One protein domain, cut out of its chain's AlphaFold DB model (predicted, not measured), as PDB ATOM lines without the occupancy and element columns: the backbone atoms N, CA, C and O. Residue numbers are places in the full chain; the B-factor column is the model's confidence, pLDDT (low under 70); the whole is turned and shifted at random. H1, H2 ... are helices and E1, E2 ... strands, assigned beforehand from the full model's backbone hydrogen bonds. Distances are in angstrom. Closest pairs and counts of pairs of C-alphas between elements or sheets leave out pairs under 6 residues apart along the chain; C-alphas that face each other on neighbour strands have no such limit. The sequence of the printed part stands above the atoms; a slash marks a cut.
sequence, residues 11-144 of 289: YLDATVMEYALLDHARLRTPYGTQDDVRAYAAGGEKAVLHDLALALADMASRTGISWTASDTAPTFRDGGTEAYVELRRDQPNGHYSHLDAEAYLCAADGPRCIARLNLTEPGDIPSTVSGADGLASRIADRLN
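AT A GLANCE: This is residues 11 to 144 of the 289 residues of an uncharacterized protein of Bifidobacterium adolescentis (UniProt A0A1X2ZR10). A strongly twisted sheet of seven strands makes a wall, and three helices pack over it, H2 between H1 and H3. The long strands E5, E6 and E7 run side by side; on one side of E5 the short hairpin E1 and E2 extends the sheet at one end, and the short hairpin E3 and E4 at the other. The printed part has 134 residues, in the order H1 E1 E2 H2 E3 E4 E5 E6 E7 H3, of mixed class, helices and strands. The sheet is branched at E5 and antiparallel but for the parallel pair E1 and E5. The whole is compact, with a radius of gyration of the C-alphas of 14.0 A and spans of 44 by 35 by 27 A.

IN THESE COORDINATES: H1, residues 11 to 23, begins at C-alpha 11 (-24.594, -10.416, 57.783) and is 18.5 A long. E1, residues 26 to 29, and E2, residues 32 to 34, follow. H2, residues 45 to 63, is the longest helix, 26.8 A. E3 is residues 66 to 68 and E4 residues 75 to 78. E5, residues 81 to 90, starts at C-alpha 81 (-38.750, -18.534, 37.487) and is 29.1 A long. E6, residues 99 to 107, measures 24.9 A; E7, residues 110 to 118, measures 23.2 A and bends by 54 degrees at residue 115. H3, residues 132 to 142, is 16.0 A long and ends at C-alpha 142 (-36.281, -10.903, 35.255).

HOW THE PARTS SIT: E1 and E4 lie on one side of E5, E6 on the other side. E1 is parallel to E5, with N 26 and O 87 2.8 A apart, and forms a hairpin with E2, with N 29 and O 32 2.8 A apart. E3 to E7 form a meander, each strand the antiparallel neighbour of the one before; within hydrogen-bond range are N 77 and O 66 at 2.8 A, N 76 and O 83 at 2.7 A, N 88 and O 100 at 2.8 A, and N 103 and O 115 at 2.8 A. H3 is on the sheet at a height of 7.8 A, its closest C-alphas to E7 being those of Leu 135 and Ala 115, 6.0 A. H2 is on the sheet at a height of 9.4 A and touches H3, the C-alphas of Leu 52 and Ala 132 being 4.4 A apart; they run the same way at a steep tilt of 36 degrees, only just beyond shallow. H1, on the sheet at a height of 9.5 A, touches H2 with residues 13 to 18 alone, closest at the C-alphas of Ala 14 and Ala 53, 5.2 A, at a steep tilt of 57 degrees, opposite ways. H1 and H3 are apart. In H1, H2 and H3 every O i to N i+4 pair is within hydrogen-bond range.

THE WHOLE: The two C-alphas farthest apart, those of Gly 79 and Gly 94, are 44.5 A apart. The printed part has no cut. The link from E7 to H3, residues 119 to 131, is long. The mean pLDDT of the printed part is 79.8; 26 residues are under 70, among them residues 35 to 39, 91 to 96 and 121 to 125.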
ATOM      1  N   TYR A  11     -26.052 -10.384  57.997       45.88
ATOM      2  CA  TYR A  11     -24.594 -10.416  57.783       45.88
ATOM      3  C   TYR A  11     -24.066 -11.821  57.434       45.88
ATOM      4  O   TYR A  11     -23.154 -11.964  56.615       45.88
ATOM      5  N   LEU A  12     -24.669 -12.874  58.008       51.53
ATOM      6  CA  LEU A  12     -24.337 -14.251  57.626       51.53
ATOM      7  C   LEU A  12     -24.779 -14.541  56.191       51.53
ATOM      8  O   LEU A  12     -24.052 -15.233  55.490       51.53
ATOM      9  N   ASP A  13     -25.881 -13.953  55.722       68.56
ATOM     10  CA  ASP A  13     -26.365 -14.148  54.352       68.56
ATOM     11  C   ASP A  13     -25.371 -13.632  53.298       68.56
ATOM     12  O   ASP A  13     -25.077 -14.342  52.339       68.56
ATOM     13  N   ALA A  14     -24.776 -12.448  53.493       73.75
ATOM     14  CA  ALA A  14     -23.789 -11.900  52.557       73.75
ATOM     15  C   ALA A  14     -22.462 -12.675  52.574       73.75
ATOM     16  O   ALA A  14     -21.888 -12.947  51.524       73.75
ATOM     17  N   THR A  15     -21.997 -13.097  53.753       80.31
ATOM     18  CA  THR A  15     -20.791 -13.935  53.856       80.31
ATOM     19  C   THR A  15     -21.016 -15.310  53.217       80.31
ATOM     20  O   THR A  15     -20.163 -15.798  52.480       80.31
ATOM     21  N   VAL A  16     -22.182 -15.928  53.441       83.94
ATOM     22  CA  VAL A  16     -22.572 -17.190  52.790       83.94
ATOM     23  C   VAL A  16     -22.676 -17.011  51.274       83.94
ATOM     24  O   VAL A  16     -22.190 -17.861  50.531       83.94
ATOM     25  N   MET A  17     -23.248 -15.897  50.808       87.69
ATOM     26  CA  MET A  17     -23.318 -15.543  49.388       87.69
ATOM     27  C   MET A  17     -21.921 -15.405  48.774       87.69
ATOM     28  O   MET A  17     -21.657 -15.979  47.721       87.69
ATOM     29  N   GLU A  18     -21.013 -14.688  49.437       87.81
ATOM     30  CA  GLU A  18     -19.631 -14.498  48.988       87.81
ATOM     31  C   GLU A  18     -18.889 -15.838  48.871       87.81
ATOM     32  O   GLU A  18     -18.272 -16.118  47.838       87.81
ATOM     33  N   TYR A  19     -19.002 -16.704  49.885       86.00
ATOM     34  CA  TYR A  19     -18.414 -18.044  49.841       86.00
ATOM     35  C   TYR A  19     -18.988 -18.890  48.707       86.00
ATOM     36  O   TYR A  19     -18.224 -19.496  47.958       86.00
ATOM     37  N   ALA A  20     -20.309 -18.889  48.527       86.31
ATOM     38  CA  ALA A  20     -20.956 -19.650  47.466       86.31
ATOM     39  C   ALA A  20     -20.577 -19.153  46.061       86.31
ATOM     40  O   ALA A  20     -20.363 -19.962  45.158       86.31
ATOM     41  N   LEU A  21     -20.424 -17.838  45.871       88.50
ATOM     42  CA  LEU A  21     -19.920 -17.260  44.620       88.50
ATOM     43  C   LEU A  21     -18.498 -17.750  44.298       88.50
ATOM     44  O   LEU A  21     -18.205 -18.081  43.148       88.50
ATOM     45  N   LEU A  22     -17.616 -17.796  45.299       86.50
ATOM     46  CA  LEU A  22     -16.218 -18.212  45.135       86.50
ATOM     47  C   LEU A  22     -16.052 -19.725  44.951       86.50
ATOM     48  O   LEU A  22     -15.234 -20.155  44.131       86.50
ATOM     49  N   ASP A  23     -16.805 -20.528  45.703       84.75
ATOM     50  CA  ASP A  23     -16.709 -21.990  45.674       84.75
ATOM     51  C   ASP A  23     -17.271 -22.579  44.366       84.75
ATOM     52  O   ASP A  23     -16.786 -23.615  43.914       84.75
ATOM     53  N   HIS A  24     -18.201 -21.880  43.705       81.25
ATOM     54  CA  HIS A  24     -18.805 -22.288  42.429       81.25
ATOM     55  C   HIS A  24     -18.360 -21.445  41.225       81.25
ATOM     56  O   HIS A  24     -19.062 -21.350  40.213       81.25
ATOM     57  N   ALA A  25     -17.188 -20.821  41.313       83.88
ATOM     58  CA  ALA A  25     -16.616 -20.100  40.189       83.88
ATOM     59  C   ALA A  25     -16.195 -21.047  39.045       83.88
ATOM     60  O   ALA A  25     -15.824 -22.206  39.246       83.88
ATOM     61  N   ARG A  26     -16.215 -20.529  37.813       82.19
ATOM     62  CA  ARG A  26     -15.775 -21.242  36.608       82.19
ATOM     63  C   ARG A  26     -14.531 -20.606  36.007       82.19
ATOM     64  O   ARG A  26     -14.391 -19.383  35.984       82.19
ATOM     65  N   LEU A  27     -13.651 -21.432  35.448       79.06
ATOM     66  CA  LEU A  27     -12.444 -20.973  34.765       79.06
ATOM     67  C   LEU A  27     -12.649 -20.998  33.243       79.06
ATOM     68  O   LEU A  27     -12.902 -22.056  32.664       79.06
ATOM     69  N   ARG A  28     -12.514 -19.851  32.571       76.94
ATOM     70  CA  ARG A  28     -12.506 -19.771  31.104       76.94
ATOM     71  C   ARG A  28     -11.104 -20.087  30.584       76.94
ATOM     72  O   ARG A  28     -10.140 -19.409  30.930       76.94
ATOM     73  N   THR A  29     -10.987 -21.095  29.725       70.62
ATOM     74  CA  THR A  29      -9.730 -21.494  29.071       70.62
ATOM     75  C   THR A  29      -9.849 -21.341  27.551       70.62
ATOM     76  O   THR A  29     -10.966 -21.346  27.022       70.62
ATOM     77  N   PRO A  30      -8.733 -21.295  26.799       65.25
ATOM     78  CA  PRO A  30      -8.771 -21.308  25.332       65.25
ATOM     79  C   PRO A  30      -9.494 -22.523  24.721       65.25
ATOM     80  O   PRO A  30      -9.854 -22.493  23.546       65.25
ATOM     81  N   TYR A  31      -9.701 -23.590  25.500       70.12
ATOM     82  CA  TYR A  31     -10.291 -24.857  25.059       70.12
ATOM     83  C   TYR A  31     -11.725 -25.077  25.565       70.12
ATOM     84  O   TYR A  31     -12.308 -26.127  25.299       70.12
ATOM     85  N   GLY A  32     -12.302 -24.106  26.279       68.44
ATOM     86  CA  GLY A  32     -13.641 -24.199  26.860       68.44
ATOM     87  C   GLY A  32     -13.696 -23.725  28.311       68.44
ATOM     88  O   GLY A  32     -12.748 -23.133  28.826       68.44
ATOM     89  N   THR A  33     -14.821 -23.981  28.977       70.06
ATOM     90  CA  THR A  33     -15.018 -23.637  30.395       70.06
ATOM     91  C   THR A  33     -14.738 -24.859  31.259       70.06
ATOM     92  O   THR A  33     -15.189 -25.954  30.926       70.06
ATOM     93  N   GLN A  34     -13.982 -24.674  32.338       74.00
ATOM     94  CA  GLN A  34     -13.774 -25.685  33.364       74.00
ATOM     95  C   GLN A  34     -14.653 -25.354  34.574       74.00
ATOM     96  O   GLN A  34     -14.590 -24.243  35.108       74.00
ATOM     97  N   ASP A  35     -15.461 -26.332  34.973       68.81
ATOM     98  CA  ASP A  35     -16.390 -26.228  36.097       68.81
ATOM     99  C   ASP A  35     -15.680 -26.510  37.434       68.81
ATOM    100  O   ASP A  35     -14.614 -27.136  37.461       68.81
ATOM    101  N   ASP A  36     -16.275 -26.025  38.529       60.56
ATOM    102  CA  ASP A  36     -15.873 -26.272  39.925       60.56
ATOM    103  C   ASP A  36     -14.420 -25.896  40.265       60.56
ATOM    104  O   ASP A  36     -13.723 -26.573  41.029       60.56
ATOM    105  N   VAL A  37     -13.936 -24.787  39.701       64.75
ATOM    106  CA  VAL A  37     -12.632 -24.235  40.069       64.75
ATOM    107  C   VAL A  37     -12.847 -23.224  41.179       64.75
ATOM    108  O   VAL A  37     -13.251 -22.093  40.915       64.75
ATOM    109  N   ARG A  38     -12.514 -23.607  42.415       65.56
ATOM    110  CA  ARG A  38     -12.519 -22.675  43.547       65.56
ATOM    111  C   ARG A  38     -11.710 -21.429  43.190       65.56
ATOM    112  O   ARG A  38     -10.495 -21.511  42.985       65.56
ATOM    113  N   ALA A  39     -12.383 -20.287  43.101       67.62
ATOM    114  CA  ALA A  39     -11.729 -19.025  42.806       67.62
ATOM    115  C   ALA A  39     -11.277 -18.339  44.094       67.62
ATOM    116  O   ALA A  39     -11.784 -18.577  45.187       67.62
ATOM    117  N   TYR A  40     -10.308 -17.443  43.947       70.12
ATOM    118  CA  TYR A  40      -9.986 -16.437  44.948       70.12
ATOM    119  C   TYR A  40     -10.215 -15.060  44.324       70.12
ATOM    120  O   TYR A  40     -10.030 -14.901  43.118       70.12
ATOM    121  N   ALA A  41     -10.601 -14.074  45.129       68.19
ATOM    122  CA  ALA A  41     -10.579 -12.664  44.749       68.19
ATOM    123  C   ALA A  41      -9.266 -12.026  45.236       68.19
ATOM    124  O   ALA A  41      -8.837 -12.252  46.374       68.19
ATOM    125  N   ALA A  42      -8.599 -11.264  44.373       73.44
ATOM    126  CA  ALA A  42      -7.336 -10.591  44.652       73.44
ATOM    127  C   ALA A  42      -7.544  -9.091  44.901       73.44
ATOM    128  O   ALA A  42      -8.289  -8.444  44.176       73.44
ATOM    129  N   GLY A  43      -6.832  -8.517  45.881       73.19
ATOM    130  CA  GLY A  43      -6.782  -7.062  46.093       73.19
ATOM    131  C   GLY A  43      -8.161  -6.384  46.052       73.19
ATOM    132  O   GLY A  43      -9.060  -6.783  46.790       73.19
ATOM    133  N   GLY A  44      -8.312  -5.393  45.164       68.94
ATOM    134  CA  GLY A  44      -9.547  -4.624  44.956       68.94
ATOM    135  C   GLY A  44     -10.766  -5.440  44.502       68.94
ATOM    136  O   GLY A  44     -11.889  -5.022  44.768       68.94
ATOM    137  N   GLU A  45     -10.585  -6.638  43.931       82.88
ATOM    138  CA  GLU A  45     -11.701  -7.528  43.555       82.88
ATOM    139  C   GLU A  45     -12.514  -7.959  44.784       82.88
ATOM    140  O   GLU A  45     -13.713  -8.194  44.676       82.88
ATOM    141  N   LYS A  46     -11.877  -8.056  45.964       82.38
ATOM    142  CA  LYS A  46     -12.561  -8.445  47.207       82.38
ATOM    143  C   LYS A  46     -13.613  -7.429  47.626       82.38
ATOM    144  O   LYS A  46     -14.684  -7.831  48.055       82.38
ATOM    145  N   ALA A  47     -13.315  -6.137  47.488       79.75
ATOM    146  CA  ALA A  47     -14.260  -5.085  47.843       79.75
ATOM    147  C   ALA A  47     -15.495  -5.141  46.931       79.75
ATOM    148  O   ALA A  47     -16.615  -5.221  47.419       79.75
ATOM    149  N   VAL A  48     -15.284  -5.234  45.613       82.12
ATOM    150  CA  VAL A  48     -16.384  -5.306  44.638       82.12
ATOM    151  C   VAL A  48     -17.184  -6.608  44.774       82.12
ATOM    152  O   VAL A  48     -18.403  -6.607  44.615       82.12
ATOM    153  N   LEU A  49     -16.522  -7.728  45.085       88.06
ATOM    154  CA  LEU A  49     -17.192  -9.000  45.355       88.06
ATOM    155  C   LEU A  49     -18.060  -8.920  46.614       88.06
ATOM    156  O   LEU A  49     -19.186  -9.413  46.609       88.06
ATOM    157  N   HIS A  50     -17.546  -8.291  47.667       85.94
ATOM    158  CA  HIS A  50     -18.289  -8.077  48.897       85.94
ATOM    159  C   HIS A  50     -19.519  -7.189  48.655       85.94
ATOM    160  O   HIS A  50     -20.626  -7.539  49.064       85.94
ATOM    161  N   ASP A  51     -19.361  -6.101  47.896       82.62
ATOM    162  CA  ASP A  51     -20.471  -5.234  47.488       82.62
ATOM    163  C   ASP A  51     -21.519  -5.994  46.667       82.62
ATOM    164  O   ASP A  51     -22.720  -5.828  46.884       82.62
ATOM    165  N   LEU A  52     -21.083  -6.876  45.762       87.94
ATOM    166  CA  LEU A  52     -21.972  -7.754  45.006       87.94
ATOM    167  C   LEU A  52     -22.752  -8.706  45.919       87.94
ATOM    168  O   LEU A  52     -23.967  -8.832  45.770       87.94
ATOM    169  N   ALA A  53     -22.073  -9.371  46.852       89.19
ATOM    170  CA  ALA A  53     -22.709 -10.292  47.785       89.19
ATOM    171  C   ALA A  53     -23.765  -9.579  48.644       89.19
ATOM    172  O   ALA A  53     -24.879 -10.085  48.803       89.19
ATOM    173  N   LEU A  54     -23.449  -8.372  49.123       83.50
ATOM    174  CA  LEU A  54     -24.382  -7.532  49.866       83.50
ATOM    175  C   LEU A  54     -25.578  -7.105  49.006       83.50
ATOM    176  O   LEU A  54     -26.714  -7.256  49.446       83.50
ATOM    177  N   ALA A  55     -25.350  -6.640  47.774       83.12
ATOM    178  CA  ALA A  55     -26.424  -6.226  46.869       83.12
ATOM    179  C   ALA A  55     -27.393  -7.377  46.548       83.12
ATOM    180  O   ALA A  55     -28.609  -7.185  46.507       83.12
ATOM    181  N   LEU A  56     -26.871  -8.591  46.352       86.94
ATOM    182  CA  LEU A  56     -27.683  -9.785  46.115       86.94
ATOM    183  C   LEU A  56     -28.500 -10.191  47.351       86.94
ATOM    184  O   LEU A  56     -29.681 -10.518  47.218       86.94
ATOM    185  N   ALA A  57     -27.896 -10.147  48.543       84.00
ATOM    186  CA  ALA A  57     -28.581 -10.447  49.799       84.00
ATOM    187  C   ALA A  57     -29.668  -9.404  50.122       84.00
ATOM    188  O   ALA A  57     -30.795  -9.768  50.465       84.00
ATOM    189  N   ASP A  58     -29.364  -8.115  49.950       78.94
ATOM    190  CA  ASP A  58     -30.320  -7.020  50.133       78.94
ATOM    191  C   ASP A  58     -31.484  -7.132  49.137       78.94
ATOM    192  O   ASP A  58     -32.645  -6.991  49.529       78.94
ATOM    193  N   MET A  59     -31.199  -7.447  47.868       84.25
ATOM    194  CA  MET A  59     -32.225  -7.672  46.845       84.25
ATOM    195  C   MET A  59     -33.167  -8.814  47.235       84.25
ATOM    196  O   MET A  59     -34.384  -8.617  47.229       84.25
ATOM    197  N   ALA A  60     -32.633  -9.971  47.632       82.69
ATOM    198  CA  ALA A  60     -33.439 -11.117  48.054       82.69
ATOM    199  C   ALA A  60     -34.296 -10.792  49.292       82.69
ATOM    200  O   ALA A  60     -35.504 -11.027  49.302       82.69
ATOM    201  N   SER A  61     -33.689 -10.166  50.303       78.50
ATOM    202  CA  SER A  61     -34.355  -9.750  51.544       78.50
ATOM    203  C   SER A  61     -35.518  -8.783  51.289       78.50
ATOM    204  O   SER A  61     -36.603  -8.950  51.844       78.50
ATOM    205  N   ARG A  62     -35.317  -7.786  50.418       73.56
ATOM    206  CA  ARG A  62     -36.313  -6.740  50.134       73.56
ATOM    207  C   ARG A  62     -37.471  -7.234  49.275       73.56
ATOM    208  O   ARG A  62     -38.607  -6.837  49.505       73.56
ATOM    209  N   THR A  63     -37.185  -8.072  48.285       73.81
ATOM    210  CA  THR A  63     -38.192  -8.572  47.335       73.81
ATOM    211  C   THR A  63     -38.929  -9.808  47.846       73.81
ATOM    212  O   THR A  63     -39.977 -10.158  47.315       73.81
ATOM    213  N   GLY A  64     -38.390 -10.493  48.860       76.62
ATOM    214  CA  GLY A  64     -38.874 -11.809  49.273       76.62
ATOM    215  C   GLY A  64     -38.483 -12.929  48.302       76.62
ATOM    216  O   GLY A  64     -38.951 -14.057  48.465       76.62
ATOM    217  N   ILE A  65     -37.625 -12.639  47.314       84.44
ATOM    218  CA  ILE A  65     -37.049 -13.639  46.416       84.44
ATOM    219  C   ILE A  65     -36.253 -14.633  47.261       84.44
ATOM    220  O   ILE A  65     -35.322 -14.277  47.984       84.44
ATOM    221  N   SER A  66     -36.625 -15.904  47.161       87.19
ATOM    222  CA  SER A  66     -35.910 -16.976  47.847       87.19
ATOM    223  C   SER A  66     -34.565 -17.228  47.172       87.19
ATOM    224  O   SER A  66     -34.455 -17.120  45.950       87.19
ATOM    225  N   TRP A  67     -33.538 -17.592  47.940       88.38
ATOM    226  CA  TRP A  67     -32.231 -17.928  47.378       88.38
ATOM    227  C   TRP A  67     -31.577 -19.112  48.095       88.38
ATOM    228  O   TRP A  67     -31.912 -19.427  49.237       88.38
ATOM    229  N   THR A  68     -30.671 -19.804  47.401       86.38
ATOM    230  CA  THR A  68     -29.920 -20.963  47.915       86.38
ATOM    231  C   THR A  68     -28.459 -20.899  47.482       86.38
ATOM    232  O   THR A  68     -28.194 -20.569  46.327       86.38
ATOM    233  N   ALA A  69     -27.543 -21.285  48.374       75.75
ATOM    234  CA  ALA A  69     -26.090 -21.197  48.171       75.75
ATOM    235  C   ALA A  69     -25.300 -22.475  48.529       75.75
ATOM    236  O   ALA A  69     -24.077 -22.460  48.471       75.75
ATOM    237  N   SER A  70     -25.957 -23.566  48.948       62.91
ATOM    238  CA  SER A  70     -25.276 -24.694  49.612       62.91
ATOM    239  C   SER A  70     -24.562 -25.679  48.684       62.91
ATOM    240  O   SER A  70     -23.557 -26.249  49.091       62.91
ATOM    241  N   ASP A  71     -25.089 -25.912  47.481       67.50
ATOM    242  CA  ASP A  71     -24.640 -27.017  46.616       67.50
ATOM    243  C   ASP A  71     -24.348 -26.587  45.169       67.50
ATOM    244  O   ASP A  71     -23.880 -27.386  44.359       67.50
ATOM    245  N   THR A  72     -24.655 -25.335  44.825       70.50
ATOM    246  CA  THR A  72     -24.479 -24.756  43.489       70.50
ATOM    247  C   THR A  72     -24.179 -23.266  43.592       70.50
ATOM    248  O   THR A  72     -24.384 -22.655  44.644       70.50
ATOM    249  N   ALA A  73     -23.795 -22.666  42.460       82.75
ATOM    250  CA  ALA A  73     -23.793 -21.219  42.279       82.75
ATOM    251  C   ALA A  73     -25.068 -20.590  42.883       82.75
ATOM    252  O   ALA A  73     -26.138 -21.205  42.769       82.75
ATOM    253  N   PRO A  74     -24.981 -19.413  43.534       89.31
ATOM    254  CA  PRO A  74     -26.131 -18.789  44.169       89.31
ATOM    255  C   PRO A  74     -27.314 -18.653  43.222       89.31
ATOM    256  O   PRO A  74     -27.220 -18.009  42.175       89.31
ATOM    257  N   THR A  75     -28.433 -19.251  43.621       91.19
ATOM    258  CA  THR A  75     -29.641 -19.352  42.803       91.19
ATOM    259  C   THR A  75     -30.803 -18.665  43.496       91.19
ATOM    260  O   THR A  75     -31.112 -18.979  44.643       91.19
ATOM    261  N   PHE A  76     -31.463 -17.771  42.773       91.06
ATOM    262  CA  PHE A  76     -32.592 -16.937  43.161       91.06
ATOM    263  C   PHE A  76     -33.863 -17.443  42.480       91.06
ATOM    264  O   PHE A  76     -33.867 -17.721  41.278       91.06
ATOM    265  N   ARG A  77     -34.952 -17.567  43.238       89.06
ATOM    266  CA  ARG A  77     -36.226 -18.109  42.759       89.06
ATOM    267  C   ARG A  77     -37.391 -17.248  43.203       89.06
ATOM    268  O   ARG A  77     -37.536 -16.954  44.394       89.06
ATOM    269  N   ASP A  78     -38.249 -16.951  42.237       86.19
ATOM    270  CA  ASP A  78     -39.573 -16.388  42.465       86.19
ATOM    271  C   ASP A  78     -40.610 -17.155  41.637       86.19
ATOM    272  O   ASP A  78     -40.537 -17.242  40.404       86.19
ATOM    273  N   GLY A  79     -41.558 -17.783  42.334       83.25
ATOM    274  CA  GLY A  79     -42.529 -18.690  41.735       83.25
ATOM    275  C   GLY A  79     -41.872 -19.793  40.895       83.25
ATOM    276  O   GLY A  79     -41.124 -20.623  41.404       83.25
ATOM    277  N   GLY A  80     -42.201 -19.829  39.599       84.94
ATOM    278  CA  GLY A  80     -41.658 -20.796  38.636       84.94
ATOM    279  C   GLY A  80     -40.435 -20.307  37.854       84.94
ATOM    280  O   GLY A  80     -40.020 -20.991  36.920       84.94
ATOM    281  N   THR A  81     -39.899 -19.128  38.181       88.75
ATOM    282  CA  THR A  81     -38.750 -18.534  37.487       88.75
ATOM    283  C   THR A  81     -37.510 -18.640  38.364       88.75
ATOM    284  O   THR A  81     -37.568 -18.413  39.572       88.75
ATOM    285  N   GLU A  82     -36.380 -18.974  37.752       92.25
ATOM    286  CA  GLU A  82     -35.107 -19.158  38.441       92.25
ATOM    287  C   GLU A  82     -34.004 -18.383  37.718       92.25
ATOM    288  O   GLU A  82     -33.957 -18.348  36.486       92.25
ATOM    289  N   ALA A  83     -33.115 -17.764  38.487       93.06
ATOM    290  CA  ALA A  83     -31.899 -17.143  37.994       93.06
ATOM    291  C   ALA A  83     -30.728 -17.494  38.912       93.06
ATOM    292  O   ALA A  83     -30.923 -17.659  40.108       93.06
ATOM    293  N   TYR A  84     -29.513 -17.578  38.386       93.06
ATOM    294  CA  TYR A  84     -28.322 -17.852  39.189       93.06
ATOM    295  C   TYR A  84     -27.175 -16.912  38.824       93.06
ATOM    296  O   TYR A  84     -27.160 -16.336  37.732       93.06
ATOM    297  N   VAL A  85     -26.219 -16.747  39.738       93.75
ATOM    298  CA  VAL A  85     -25.026 -15.913  39.539       93.75
ATOM    299  C   VAL A  85     -23.780 -16.776  39.601       93.75
ATOM    300  O   VAL A  85     -23.538 -17.447  40.596       93.75
ATOM    301  N   GLU A  86     -22.968 -16.729  38.551       91.31
ATOM    302  CA  GLU A  86     -21.678 -17.414  38.488       91.31
ATOM    303  C   GLU A  86     -20.537 -16.406  38.446       91.31
ATOM    304  O   GLU A  86     -20.580 -15.444  37.673       91.31
ATOM    305  N   LEU A  87     -19.476 -16.676  39.205       90.50
ATOM    306  CA  LEU A  87     -18.194 -16.032  38.962       90.50
ATOM    307  C   LEU A  87     -17.462 -16.743  37.825       90.50
ATOM    308  O   LEU A  87     -17.382 -17.970  37.788       90.50
ATOM    309  N   ARG A  88     -16.883 -15.976  36.906       86.94
ATOM    310  CA  ARG A  88     -16.045 -16.485  35.823       86.94
ATOM    311  C   ARG A  88     -14.694 -15.815  35.852       86.94
ATOM    312  O   ARG A  88     -14.610 -14.596  35.758       86.94
ATOM    313  N   ARG A  89     -13.645 -16.626  35.949       83.31
ATOM    314  CA  ARG A  89     -12.267 -16.158  35.879       83.31
ATOM    315  C   ARG A  89     -11.633 -16.588  34.566       83.31
ATOM    316  O   ARG A  89     -11.705 -17.760  34.207       83.31
ATOM    317  N   ASP A  90     -10.977 -15.673  33.871       78.44
ATOM    318  CA  ASP A  90     -10.141 -16.049  32.731       78.44
ATOM    319  C   ASP A  90      -8.860 -16.730  33.227       78.44
ATOM    320  O   ASP A  90      -8.257 -16.301  34.219       78.44
ATOM    321  N   GLN A  91      -8.436 -17.806  32.554       68.69
ATOM    322  CA  GLN A  91      -7.176 -18.473  32.868       68.69
ATOM    323  C   GLN A  91      -6.041 -17.434  32.893       68.69
ATOM    324  O   GLN A  91      -5.988 -16.593  31.994       68.69
ATOM    325  N   PRO A  92      -5.138 -17.460  33.896       62.00
ATOM    326  CA  PRO A  92      -4.054 -16.491  33.985       62.00
ATOM    327  C   PRO A  92      -3.138 -16.596  32.761       62.00
ATOM    328  O   PRO A  92      -2.213 -17.404  32.714       62.00
ATOM    329  N   ASN A  93      -3.380 -15.762  31.755       54.66
ATOM    330  CA  ASN A  93      -2.581 -15.717  30.538       54.66
ATOM    331  C   ASN A  93      -1.411 -14.756  30.748       54.66
ATOM    332  O   ASN A  93      -1.329 -13.728  30.087       54.66
ATOM    333  N   GLY A  94      -0.550 -15.039  31.729       53.19
ATOM    334  CA  GLY A  94       0.706 -14.323  31.997       53.19
ATOM    335  C   GLY A  94       0.618 -12.833  32.374       53.19
ATOM    336  O   GLY A  94       1.560 -12.340  32.984       53.19
ATOM    337  N   HIS A  95      -0.471 -12.121  32.062       50.69
ATOM    338  CA  HIS A  95      -0.545 -10.668  32.211       50.69
ATOM    339  C   HIS A  95      -1.866 -10.124  32.768       50.69
ATOM    340  O   HIS A  95      -1.788  -9.120  33.462       50.69
ATOM    341  N   TYR A  96      -3.025 -10.777  32.598       57.06
ATOM    342  CA  TYR A  96      -4.281 -10.389  33.267       57.06
ATOM    343  C   TYR A  96      -5.195 -11.609  33.457       57.06
ATOM    344  O   TYR A  96      -5.303 -12.444  32.559       57.06
ATOM    345  N   SER A  97      -5.837 -11.732  34.622       70.31
ATOM    346  CA  SER A  97      -6.955 -12.660  34.843       70.31
ATOM    347  C   SER A  97      -8.177 -11.833  35.218       70.31
ATOM    348  O   SER A  97      -8.180 -11.236  36.293       70.31
ATOM    349  N   HIS A  98      -9.174 -11.773  34.341       80.00
ATOM    350  CA  HIS A  98     -10.423 -11.068  34.619       80.00
ATOM    351  C   HIS A  98     -11.316 -11.917  35.509       80.00
ATOM    352  O   HIS A  98     -11.360 -13.134  35.329       80.00
ATOM    353  N   LEU A  99     -12.018 -11.279  36.440       84.81
ATOM    354  CA  LEU A  99     -13.075 -11.881  37.236       84.81
ATOM    355  C   LEU A  99     -14.394 -11.177  36.907       84.81
ATOM    356  O   LEU A  99     -14.551  -9.990  37.169       84.81
ATOM    357  N   ASP A 100     -15.345 -11.918  36.354       88.94
ATOM    358  CA  ASP A 100     -16.693 -11.441  36.055       88.94
ATOM    359  C   ASP A 100     -17.712 -12.129  36.964       88.94
ATOM    360  O   ASP A 100     -17.612 -13.329  37.202       88.94
ATOM    361  N   ALA A 101     -18.741 -11.407  37.392       91.94
ATOM    362  CA  ALA A 101     -19.995 -11.993  37.844       91.94
ATOM    363  C   ALA A 101     -20.997 -11.964  36.691       91.94
ATOM    364  O   ALA A 101     -21.282 -10.905  36.126       91.94
ATOM    365  N   GLU A 102     -21.557 -13.117  36.347       93.25
ATOM    366  CA  GLU A 102     -22.561 -13.258  35.301       93.25
ATOM    367  C   GLU A 102     -23.858 -13.820  35.878       93.25
ATOM    368  O   GLU A 102     -23.873 -14.882  36.496       93.25
ATOM    369  N   ALA A 103     -24.959 -13.112  35.638       94.06
ATOM    370  CA  ALA A 103     -26.297 -13.543  36.008       94.06
ATOM    371  C   ALA A 103     -26.971 -14.249  34.830       94.06
ATOM    372  O   ALA A 103     -27.022 -13.714  33.716       94.06
ATOM    373  N   TYR A 104     -27.549 -15.415  35.091       94.25
ATOM    374  CA  TYR A 104     -28.243 -16.247  34.118       94.25
ATOM    375  C   TYR A 104     -29.693 -16.449  34.522       94.25
ATOM    376  O   TYR A 104     -29.977 -16.744  35.672       94.25
ATOM    377  N   LEU A 105     -30.605 -16.331  33.561       93.75
ATOM    378  CA  LEU A 105     -32.006 -16.713  33.718       93.75
ATOM    379  C   LEU A 105     -32.197 -18.136  33.188       93.75
ATOM    380  O   LEU A 105     -31.858 -18.408  32.032       93.75
ATOM    381  N   CYS A 106     -32.766 -19.020  34.002       91.38
ATOM    382  CA  CYS A 106     -33.137 -20.370  33.599       91.38
ATOM    383  C   CYS A 106     -34.409 -20.312  32.742       91.38
ATOM    384  O   CYS A 106     -35.497 -20.028  33.242       91.38
ATOM    385  N   ALA A 107     -34.275 -20.576  31.442       85.19
ATOM    386  CA  ALA A 107     -35.389 -20.665  30.504       85.19
ATOM    387  C   ALA A 107     -35.520 -22.087  29.934       85.19
ATOM    388  O   ALA A 107     -34.609 -22.909  30.041       85.19
ATOM    389  N   ALA A 108     -36.669 -22.390  29.321       83.75
ATOM    390  CA  ALA A 108     -36.965 -23.722  28.783       83.75
ATOM    391  C   ALA A 108     -36.016 -24.154  27.646       83.75
ATOM    392  O   ALA A 108     -35.819 -25.347  27.426       83.75
ATOM    393  N   ASP A 109     -35.437 -23.192  26.927       87.44
ATOM    394  CA  ASP A 109     -34.448 -23.371  25.861       87.44
ATOM    395  C   ASP A 109     -32.992 -23.358  26.365       87.44
ATOM    396  O   ASP A 109     -32.064 -23.532  25.575       87.44
ATOM    397  N   GLY A 110     -32.795 -23.214  27.679       87.06
ATOM    398  CA  GLY A 110     -31.502 -23.226  28.356       87.06
ATOM    399  C   GLY A 110     -31.198 -21.922  29.107       87.06
ATOM    400  O   GLY A 110     -31.927 -20.934  28.982       87.06
ATOM    401  N   PRO A 111     -30.122 -21.890  29.915       90.44
ATOM    402  CA  PRO A 111     -29.724 -20.688  30.636       90.44
ATOM    403  C   PRO A 111     -29.308 -19.556  29.692       90.44
ATOM    404  O   PRO A 111     -28.498 -19.749  28.782       90.44
ATOM    405  N   ARG A 112     -29.806 -18.344  29.944       92.81
ATOM    406  CA  ARG A 112     -29.456 -17.139  29.179       92.81
ATOM    407  C   ARG A 112     -28.811 -16.095  30.078       92.81
ATOM    408  O   ARG A 112     -29.428 -15.666  31.046       92.81
ATOM    409  N   CYS A 113     -27.624 -15.616  29.710       92.69
ATOM    410  CA  CYS A 113     -26.982 -14.496  30.403       92.69
ATOM    411  C   CYS A 113     -27.837 -13.220  30.267       92.69
ATOM    412  O   CYS A 113     -28.206 -12.822  29.154       92.69
ATOM    413  N   ILE A 114     -28.178 -12.599  31.397       92.50
ATOM    414  CA  ILE A 114     -29.028 -11.398  31.486       92.50
ATOM    415  C   ILE A 114     -28.266 -10.150  31.948       92.50
ATOM    416  O   ILE A 114     -28.686  -9.034  31.612       92.50
ATOM    417  N   ALA A 115     -27.163 -10.333  32.678       91.94
ATOM    418  CA  ALA A 115     -26.238  -9.289  33.105       91.94
ATOM    419  C   ALA A 115     -24.841  -9.864  33.369       91.94
ATOM    420  O   ALA A 115     -24.681 -11.027  33.726       91.94
ATOM    421  N   ARG A 116     -23.850  -8.992  33.232       92.06
ATOM    422  CA  ARG A 116     -22.445  -9.184  33.579       92.06
ATOM    423  C   ARG A 116     -21.910  -7.943  34.282       92.06
ATOM    424  O   ARG A 116     -22.084  -6.839  33.748       92.06
ATOM    425  N   LEU A 117     -21.221  -8.154  35.395       90.19
ATOM    426  CA  LEU A 117     -20.441  -7.174  36.142       90.19
ATOM    427  C   LEU A 117     -18.975  -7.618  36.159       90.19
ATOM    428  O   LEU A 117     -18.678  -8.714  36.620       90.19
ATOM    429  N   ASN A 118     -18.074  -6.773  35.668       87.88
ATOM    430  CA  ASN A 118     -16.636  -6.982  35.795       87.88
ATOM    431  C   ASN A 118     -16.191  -6.557  37.206       87.88
ATOM    432  O   ASN A 118     -16.487  -5.438  37.628       87.88
ATOM    433  N   LEU A 119     -15.537  -7.462  37.938       85.56
ATOM    434  CA  LEU A 119     -15.018  -7.231  39.292       85.56
ATOM    435  C   LEU A 119     -13.547  -6.796  39.293       85.56
ATOM    436  O   LEU A 119     -13.048  -6.318  40.310       85.56
ATOM    437  N   THR A 120     -12.842  -6.980  38.179       80.50
ATOM    438  CA  THR A 120     -11.483  -6.472  37.987       80.50
ATOM    439  C   THR A 120     -11.574  -5.011  37.505       80.50
ATOM    440  O   THR A 120     -12.473  -4.683  36.732       80.50
ATOM    441  N   GLU A 121     -10.672  -4.128  37.974       61.94
ATOM    442  CA  GLU A 121     -10.534  -2.718  37.529       61.94
ATOM    443  C   GLU A 121     -10.755  -2.560  36.016       61.94
ATOM    444  O   GLU A 121     -10.450  -3.513  35.298       61.94
ATOM    445  N   PRO A 122     -11.251  -1.403  35.515       54.56
ATOM    446  CA  PRO A 122     -11.847  -1.276  34.183       54.56
ATOM    447  C   PRO A 122     -10.867  -1.659  33.067       54.56
ATOM    448  O   PRO A 122     -10.177  -0.827  32.483       54.56
ATOM    449  N   GLY A 123     -10.812  -2.955  32.791       52.78
ATOM    450  CA  GLY A 123     -10.126  -3.571  31.677       52.78
ATOM    451  C   GLY A 123     -11.062  -3.673  30.483       52.78
ATOM    452  O   GLY A 123     -12.250  -3.363  30.561       52.78
ATOM    453  N   ASP A 124     -10.523  -4.160  29.372       55.75
ATOM    454  CA  ASP A 124     -11.126  -4.141  28.032       55.75
ATOM    455  C   ASP A 124     -12.488  -4.864  27.884       55.75
ATOM    456  O   ASP A 124     -13.098  -4.841  26.812       55.75
ATOM    457  N   ILE A 125     -12.995  -5.503  28.945       66.44
ATOM    458  CA  ILE A 125     -14.293  -6.181  28.987       66.44
ATOM    459  C   ILE A 125     -15.293  -5.314  29.775       66.44
ATOM    460  O   ILE A 125     -15.269  -5.313  31.008       66.44
ATOM    461  N   PRO A 126     -16.215  -4.599  29.103       70.94
ATOM    462  CA  PRO A 126     -17.126  -3.686  29.785       70.94
ATOM    463  C   PRO A 126     -18.228  -4.434  30.541       70.94
ATOM    464  O   PRO A 126     -18.829  -5.383  30.023       70.94
ATOM    465  N   SER A 127     -18.559  -3.977  31.747       83.19
ATOM    466  CA  SER A 127     -19.781  -4.394  32.438       83.19
ATOM    467  C   SER A 127     -21.016  -4.045  31.600       83.19
ATOM    468  O   SER A 127     -21.065  -3.028  30.913       83.19
ATOM    469  N   THR A 128     -22.039  -4.895  31.654       87.94
ATOM    470  CA  THR A 128     -23.361  -4.596  31.051       87.94
ATOM    471  C   THR A 128     -24.283  -3.835  32.008       87.94
ATOM    472  O   THR A 128     -25.381  -3.436  31.626       87.94
ATOM    473  N   VAL A 129     -23.837  -3.673  33.254       82.50
ATOM    474  CA  VAL A 129     -24.498  -2.969  34.354       82.50
ATOM    475  C   VAL A 129     -23.490  -2.027  35.015       82.50
ATOM    476  O   VAL A 129     -22.285  -2.224  34.878       82.50
ATOM    477  N   SER A 130     -23.968  -1.007  35.724       75.00
ATOM    478  CA  SER A 130     -23.126   0.026  36.347       75.00
ATOM    479  C   SER A 130     -22.431  -0.404  37.647       75.00
ATOM    480  O   SER A 130     -21.553   0.314  38.109       75.00
ATOM    481  N   GLY A 131     -22.794  -1.551  38.234       81.38
ATOM    482  CA  GLY A 131     -22.240  -2.024  39.505       81.38
ATOM    483  C   GLY A 131     -22.978  -3.240  40.072       81.38
ATOM    484  O   GLY A 131     -23.848  -3.809  39.403       81.38
ATOM    485  N   ALA A 132     -22.640  -3.606  41.312       85.38
ATOM    486  CA  ALA A 132     -23.275  -4.670  42.098       85.38
ATOM    487  C   ALA A 132     -24.807  -4.548  42.124       85.38
ATOM    488  O   ALA A 132     -25.516  -5.478  41.728       85.38
ATOM    489  N   ASP A 133     -25.308  -3.359  42.468       78.38
ATOM    490  CA  ASP A 133     -26.743  -3.070  42.541       78.38
ATOM    491  C   ASP A 133     -27.429  -3.225  41.183       78.38
ATOM    492  O   ASP A 133     -28.560  -3.697  41.103       78.38
ATOM    493  N   GLY A 134     -26.727  -2.893  40.093       78.75
ATOM    494  CA  GLY A 134     -27.212  -3.074  38.726       78.75
ATOM    495  C   GLY A 134     -27.336  -4.547  38.318       78.75
ATOM    496  O   GLY A 134     -28.246  -4.903  37.566       78.75
ATOM    497  N   LEU A 135     -26.459  -5.423  38.821       88.12
ATOM    498  CA  LEU A 135     -26.554  -6.864  38.577       88.12
ATOM    499  C   LEU A 135     -27.707  -7.481  39.373       88.12
ATOM    500  O   LEU A 135     -28.545  -8.166  38.783       88.12
ATOM    501  N   ALA A 136     -27.778  -7.202  40.679       85.94
ATOM    502  CA  ALA A 136     -28.867  -7.667  41.545       85.94
ATOM    503  C   ALA A 136     -30.232  -7.195  41.019       85.94
ATOM    504  O   ALA A 136     -31.194  -7.960  40.934       85.94
ATOM    505  N   SER A 137     -30.264  -5.955  40.539       79.50
ATOM    506  CA  SER A 137     -31.390  -5.352  39.846       79.50
ATOM    507  C   SER A 137     -31.906  -6.173  38.674       79.50
ATOM    508  O   SER A 137     -33.089  -6.516  38.601       79.50
ATOM    509  N   ARG A 138     -31.000  -6.528  37.762       86.31
ATOM    510  CA  ARG A 138     -31.360  -7.264  36.558       86.31
ATOM    511  C   ARG A 138     -31.992  -8.611  36.884       86.31
ATOM    512  O   ARG A 138     -32.839  -9.071  36.124       86.31
ATOM    513  N   ILE A 139     -31.568  -9.242  37.977       88.88
ATOM    514  CA  ILE A 139     -32.129 -10.507  38.448       88.88
ATOM    515  C   ILE A 139     -33.569 -10.293  38.912       88.88
ATOM    516  O   ILE A 139     -34.465 -10.950  38.382       88.88
ATOM    517  N   ALA A 140     -33.809  -9.335  39.811       83.62
ATOM    518  CA  ALA A 140     -35.150  -9.031  40.316       83.62
ATOM    519  C   ALA A 140     -36.142  -8.687  39.188       83.62
ATOM    520  O   ALA A 140     -37.237  -9.250  39.132       83.62
ATOM    521  N   ASP A 141     -35.727  -7.850  38.226       82.25
ATOM    522  CA  ASP A 141     -36.533  -7.499  37.046       82.25
ATOM    523  C   ASP A 141     -36.962  -8.736  36.242       82.25
ATOM    524  O   ASP A 141     -38.078  -8.818  35.729       82.25
ATOM    525  N   ARG A 142     -36.053  -9.706  36.080       86.75
ATOM    526  CA  ARG A 142     -36.281 -10.903  35.255       86.75
ATOM    527  C   ARG A 142     -37.042 -11.998  35.975       86.75
ATOM    528  O   ARG A 142     -37.693 -12.796  35.305       86.75
ATOM    529  N   LEU A 143     -37.007 -11.991  37.302       85.25
ATOM    530  CA  LEU A 143     -37.864 -12.819  38.139       85.25
ATOM    531  C   LEU A 143     -39.301 -12.261  38.242       85.25
ATOM    532  O   LEU A 143     -40.134 -12.856  38.913       85.25
ATOM    533  N   ASN A 144     -39.634 -11.224  37.452       68.00
ATOM    534  CA  ASN A 144     -40.990 -10.718  37.204       68.00
ATOM    535  C   ASN A 144     -41.705 -10.171  38.448       68.00
ATOM    536  O   ASN A 144     -42.931 -10.236  38.521       68.00
TER     537      ASN A 144